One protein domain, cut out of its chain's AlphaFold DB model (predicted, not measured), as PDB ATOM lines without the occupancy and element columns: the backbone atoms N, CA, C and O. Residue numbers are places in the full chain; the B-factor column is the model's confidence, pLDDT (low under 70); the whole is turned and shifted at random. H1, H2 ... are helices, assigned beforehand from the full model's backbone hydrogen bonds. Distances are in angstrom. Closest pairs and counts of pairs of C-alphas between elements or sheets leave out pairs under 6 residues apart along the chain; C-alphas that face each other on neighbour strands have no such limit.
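AT A GLANCE: This is residues 52 to 93 of the 93 residues of an uncharacterized protein of Paracoccus aestuarii (UniProt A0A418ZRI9). One long helix, H2, makes most of the length, with a short helix, H1, set off to the side near the end where H2 begins, and a tail, residues 86 to 93, that folds back at the other end. The two helices do not pack on each other. The printed part has 42 residues with two named helices, H1 then H2, and no named strand; its class is all helix. It is loose, with a radius of gyration of the C-alphas of 12.2 A, and elongated, spanning 32 by 18 by 15 A.

IN THESE COORDINATES: H2 holds residues 68 to 85 and is 25.8 A long from C-alpha 68 at (6.291, -0.831, -22.900) to C-alpha 85 at (-17.210, -3.128, -12.396). H1 holds residues 56 to 60, 6.2 A from first to last C-alpha, beginning at (-4.713, -11.052, -28.580).

HOW THE PARTS SIT: H2 and H1 are apart, with no C-alpha of the one within 8 A of the other. A short link of 7 residues joins them. In both helices every O i to N i+4 pair is within hydrogen-bond range.

THE WHOLE: The two C-alphas farthest apart, those of Arg 63 and Asp 88, are 32.5 A apart. The printed part has no cut and ends at residue 93, the chain's last. Its mean pLDDT is 85.5; residues 52 to 53 and 91 to 93 are under 70.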
ATOM      1  N   ASP A  52      -7.479   0.464 -28.977       66.62
ATOM      2  CA  ASP A  52      -6.245  -0.099 -29.527       66.62
ATOM      3  C   ASP A  52      -6.477  -1.603 -29.717       66.62
ATOM      4  O   ASP A  52      -6.496  -2.385 -28.763       66.62
ATOM      5  N   HIS A  53      -6.764  -2.005 -30.954       65.50
ATOM      6  CA  HIS A  53      -7.060  -3.392 -31.310       65.50
ATOM      7  C   HIS A  53      -5.765  -4.176 -31.550       65.50
ATOM      8  O   HIS A  53      -5.524  -4.680 -32.647       65.50
ATOM      9  N   ALA A  54      -4.914  -4.280 -30.530       76.12
ATOM     10  CA  ALA A  54      -3.811  -5.230 -30.579       76.12
ATOM     11  C   ALA A  54      -4.384  -6.658 -30.599       76.12
ATOM     12  O   ALA A  54      -5.185  -7.033 -29.740       76.12
ATOM     13  N   ASP A  55      -3.994  -7.449 -31.599       85.44
ATOM     14  CA  ASP A  55      -4.441  -8.835 -31.754       85.44
ATOM     15  C   ASP A  55      -4.050  -9.668 -30.511       85.44
ATOM     16  O   ASP A  55      -2.858  -9.846 -30.238       85.44
ATOM     17  N   PRO A  56      -5.011 -10.244 -29.762       85.44
ATOM     18  CA  PRO A  56      -4.713 -11.052 -28.580       85.44
ATOM     19  C   PRO A  56      -3.848 -12.285 -28.867       85.44
ATOM     20  O   PRO A  56      -3.188 -12.797 -27.959       85.44
ATOM     21  N   ALA A  57      -3.860 -12.813 -30.096       90.75
ATOM     22  CA  ALA A  57      -2.958 -13.889 -30.495       90.75
ATOM     23  C   ALA A  57      -1.521 -13.375 -30.687       90.75
ATOM     24  O   ALA A  57      -0.578 -14.060 -30.298       90.75
ATOM     25  N   ALA A  58      -1.348 -12.157 -31.211       87.81
ATOM     26  CA  ALA A  58      -0.052 -11.486 -31.310       87.81
ATOM     27  C   ALA A  58       0.569 -11.202 -29.945       87.81
ATOM     28  O   ALA A  58       1.753 -11.474 -29.750       87.81
ATOM     29  N   ILE A  59      -0.246 -10.708 -29.010       86.50
ATOM     30  CA  ILE A  59       0.169 -10.469 -27.625       86.50
ATOM     31  C   ILE A  59       0.644 -11.781 -26.995       86.50
ATOM     32  O   ILE A  59       1.762 -11.853 -26.500       86.50
ATOM     33  N   ARG A  60      -0.156 -12.854 -27.081       87.25
ATOM     34  CA  ARG A  60       0.218 -14.166 -26.517       87.25
ATOM     35  C   ARG A  60       1.443 -14.798 -27.174       87.25
ATOM     36  O   ARG A  60       2.137 -15.572 -26.527       87.25
ATOM     37  N   ALA A  61       1.704 -14.485 -28.441       94.06
ATOM     38  CA  ALA A  61       2.894 -14.930 -29.158       94.06
ATOM     39  C   ALA A  61       4.150 -14.086 -28.849       94.06
ATOM     40  O   ALA A  61       5.180 -14.300 -29.485       94.06
ATOM     41  N   GLY A  62       4.066 -13.110 -27.938       90.19
ATOM     42  CA  GLY A  62       5.186 -12.259 -27.532       90.19
ATOM     43  C   GLY A  62       5.591 -11.201 -28.564       90.19
ATOM     44  O   GLY A  62       6.641 -10.573 -28.438       90.19
ATOM     45  N   ARG A  63       4.771 -10.955 -29.602       91.69
ATOM     46  CA  ARG A  63       5.105  -9.998 -30.681       91.69
ATOM     47  C   ARG A  63       5.265  -8.552 -30.196       91.69
ATOM     48  O   ARG A  63       5.796  -7.728 -30.935       91.69
ATOM     49  N   HIS A  64       4.816  -8.255 -28.979       88.12
ATOM     50  CA  HIS A  64       4.827  -6.920 -28.388       88.12
ATOM     51  C   HIS A  64       5.572  -6.841 -27.043       88.12
ATOM     52  O   HIS A  64       5.455  -5.826 -26.363       88.12
ATOM     53  N   ASP A  65       6.353  -7.854 -26.651       89.50
ATOM     54  CA  ASP A  65       6.974  -7.908 -25.310       89.50
ATOM     55  C   ASP A  65       7.946  -6.747 -25.029       89.50
ATOM     56  O   ASP A  65       8.141  -6.349 -23.883       89.50
ATOM     57  N   GLY A  66       8.538  -6.164 -26.075       92.25
ATOM     58  CA  GLY A  66       9.385  -4.971 -25.969       92.25
ATOM     59  C   GLY A  66       8.624  -3.639 -25.973       92.25
ATOM     60  O   GLY A  66       9.225  -2.592 -25.734       92.25
ATOM     61  N   ASP A  67       7.319  -3.642 -26.251       91.88
ATOM     62  CA  ASP A  67       6.509  -2.429 -26.370       91.88
ATOM     63  C   ASP A  67       5.900  -2.036 -25.018       91.88
ATOM     64  O   ASP A  67       4.729  -2.279 -24.707       91.88
ATOM     65  N   ARG A  68       6.720  -1.371 -24.197       91.44
ATOM     66  CA  ARG A  68       6.291  -0.831 -22.900       91.44
ATOM     67  C   ARG A  68       5.126   0.154 -23.029       91.44
ATOM     68  O   ARG A  68       4.267   0.206 -22.154       91.44
ATOM     69  N   ALA A  69       5.078   0.930 -24.110       90.12
ATOM     70  CA  ALA A  69       4.015   1.906 -24.303       90.12
ATOM     71  C   ALA A  69       2.667   1.211 -24.539       90.12
ATOM     72  O   ALA A  69       1.652   1.671 -24.009       90.12
ATOM     73  N   LEU A  70       2.647   0.117 -25.309       89.06
ATOM     74  CA  LEU A  70       1.461  -0.723 -25.480       89.06
ATOM     75  C   LEU A  70       1.049  -1.376 -24.161       89.06
ATOM     76  O   LEU A  70      -0.123  -1.293 -23.796       89.06
ATOM     77  N   HIS A  71       2.000  -1.955 -23.424       88.44
ATOM     78  CA  HIS A  71       1.735  -2.525 -22.103       88.44
ATOM     79  C   HIS A  71       1.043  -1.513 -21.176       88.44
ATOM     80  O   HIS A  71      -0.032  -1.789 -20.647       88.44
ATOM     81  N   ASP A  72       1.605  -0.310 -21.034       89.88
ATOM     82  CA  ASP A  72       1.067   0.710 -20.133       89.88
ATOM     83  C   ASP A  72      -0.329   1.190 -20.569       89.88
ATOM     84  O   ASP A  72      -1.163   1.530 -19.726       89.88
ATOM     85  N   ARG A  73      -0.619   1.209 -21.879       88.12
ATOM     86  CA  ARG A  73      -1.966   1.508 -22.396       88.12
ATOM     87  C   ARG A  73      -2.965   0.408 -22.038       88.12
ATOM     88  O   ARG A  73      -4.018   0.730 -21.486       88.12
ATOM     89  N   LEU A  74      -2.632  -0.854 -22.310       88.19
ATOM     90  CA  LEU A  74      -3.501  -1.998 -22.018       88.19
ATOM     91  C   LEU A  74      -3.753  -2.138 -20.513       88.19
ATOM     92  O   LEU A  74      -4.888  -2.366 -20.102       88.19
ATOM     93  N   LEU A  75      -2.727  -1.925 -19.684       89.31
ATOM     94  CA  LEU A  75      -2.857  -1.955 -18.230       89.31
ATOM     95  C   LEU A  75      -3.782  -0.842 -17.719       89.31
ATOM     96  O   LEU A  75      -4.637  -1.105 -16.874       89.31
ATOM     97  N   ARG A  76      -3.660   0.388 -18.238       88.75
ATOM     98  CA  ARG A  76      -4.576   1.488 -17.883       88.75
ATOM     99  C   ARG A  76      -6.020   1.187 -18.274       88.75
ATOM    100  O   ARG A  76      -6.918   1.432 -17.473       88.75
ATOM    101  N   ASP A  77      -6.251   0.647 -19.471       88.56
ATOM    102  CA  ASP A  77      -7.600   0.270 -19.908       88.56
ATOM    103  C   ASP A  77      -8.177  -0.868 -19.048       88.56
ATOM    104  O   ASP A  77      -9.307  -0.771 -18.571       88.56
ATOM    105  N   ALA A  78      -7.383  -1.902 -18.751       88.81
ATOM    106  CA  ALA A  78      -7.794  -2.998 -17.876       88.81
ATOM    107  C   ALA A  78      -8.144  -2.512 -16.460       88.81
ATOM    108  O   ALA A  78      -9.205  -2.859 -15.940       88.81
ATOM    109  N   ARG A  79      -7.307  -1.650 -15.861       90.12
ATOM    110  CA  ARG A  79      -7.575  -1.019 -14.557       90.12
ATOM    111  C   ARG A  79      -8.868  -0.204 -14.578       90.12
ATOM    112  O   ARG A  79      -9.683  -0.332 -13.671       90.12
ATOM    113  N   ARG A  80      -9.101   0.589 -15.631       89.00
ATOM    114  CA  ARG A  80     -10.352   1.346 -15.798       89.00
ATOM    115  C   ARG A  80     -11.567   0.417 -15.831       89.00
ATOM    116  O   ARG A  80     -12.548   0.685 -15.144       89.00
ATOM    117  N   ARG A  81     -11.517  -0.666 -16.614       89.31
ATOM    118  CA  ARG A  81     -12.627  -1.632 -16.715       89.31
ATOM    119  C   ARG A  81     -12.888  -2.343 -15.389       89.31
ATOM    120  O   ARG A  81     -14.047  -2.475 -15.006       89.31
ATOM    121  N   ALA A  82     -11.831  -2.734 -14.677       91.38
ATOM    122  CA  ALA A  82     -11.944  -3.311 -13.342       91.38
ATOM    123  C   ALA A  82     -12.642  -2.338 -12.376       91.38
ATOM    124  O   ALA A  82     -13.632  -2.715 -11.764       91.38
ATOM    125  N   TRP A  83     -12.222  -1.068 -12.346       91.62
ATOM    126  CA  TRP A  83     -12.831  -0.033 -11.502       91.62
ATOM    127  C   TRP A  83     -14.305   0.270 -11.842       91.62
ATOM    128  O   TRP A  83     -15.109   0.570 -10.957       91.62
ATOM    129  N   ILE A  84     -14.693   0.203 -13.124       90.12
ATOM    130  CA  ILE A  84     -16.099   0.367 -13.533       90.12
ATOM    131  C   ILE A  84     -16.967  -0.733 -12.912       90.12
ATOM    132  O   ILE A  84     -18.048  -0.426 -12.391       90.12
ATOM    133  N   ALA A  85     -16.500  -1.982 -12.952       90.44
ATOM    134  CA  ALA A  85     -17.210  -3.128 -12.396       90.44
ATOM    135  C   ALA A  85     -17.217  -3.106 -10.863       90.44
ATOM    136  O   ALA A  85     -18.282  -3.180 -10.252       90.44
ATOM    137  N   ASP A  86     -16.046  -2.929 -10.261       89.25
ATOM    138  CA  ASP A  86     -15.843  -2.912  -8.820       89.25
ATOM    139  C   ASP A  86     -14.828  -1.813  -8.448       89.25
ATOM    140  O   ASP A  86     -13.642  -1.928  -8.774       89.25
ATOM    141  N   PRO A  87     -15.264  -0.729  -7.780       86.12
ATOM    142  CA  PRO A  87     -14.384   0.382  -7.441       86.12
ATOM    143  C   PRO A  87     -13.294   0.020  -6.423       86.12
ATOM    144  O   PRO A  87     -12.330   0.779  -6.327       86.12
ATOM    145  N   ASP A  88     -13.432  -1.099  -5.704       87.75
ATOM    146  CA  ASP A  88     -12.470  -1.568  -4.703       87.75
ATOM    147  C   ASP A  88     -11.510  -2.634  -5.272       87.75
ATOM    148  O   ASP A  88     -10.560  -3.039  -4.604       87.75
ATOM    149  N   ALA A  89     -11.706  -3.071  -6.525       84.50
ATOM    150  CA  ALA A  89     -10.867  -4.083  -7.178       84.50
ATOM    151  C   ALA A  89      -9.491  -3.566  -7.636       84.50
ATOM    152  O   ALA A  89      -8.656  -4.348  -8.100       84.50
ATOM    153  N   VAL A  90      -9.253  -2.257  -7.558       80.81
ATOM    154  CA  VAL A  90      -7.994  -1.625  -7.957       80.81
ATOM    155  C   VAL A  90      -7.575  -0.673  -6.848       80.81
ATOM    156  O   VAL A  90      -8.357   0.200  -6.467       80.81
ATOM    157  N   ASP A  91      -6.350  -0.820  -6.343       69.75
ATOM    158  CA  ASP A  91      -5.797   0.129  -5.378       69.75
ATOM    159  C   ASP A  91      -5.796   1.547  -5.972       69.75
ATOM    160  O   ASP A  91      -5.518   1.753  -7.160       69.75
ATOM    161  N   ARG A  92      -6.123   2.538  -5.136       55.12
ATOM    162  CA  ARG A  92      -5.917   3.947  -5.481       55.12
ATOM    163  C   ARG A  92      -4.413   4.220  -5.417       55.12
ATOM    164  O   ARG A  92      -3.889   4.352  -4.314       55.12
ATOM    165  N   ASP A  93      -3.760   4.254  -6.580       53.88
ATOM    166  CA  ASP A  93      -2.401   4.806  -6.740       53.88
ATOM    167  C   ASP A  93      -2.313   6.230  -6.148       53.88
ATOM    168  O   ASP A  93      -3.276   7.019  -6.335       53.88
TER     169      ASP A  93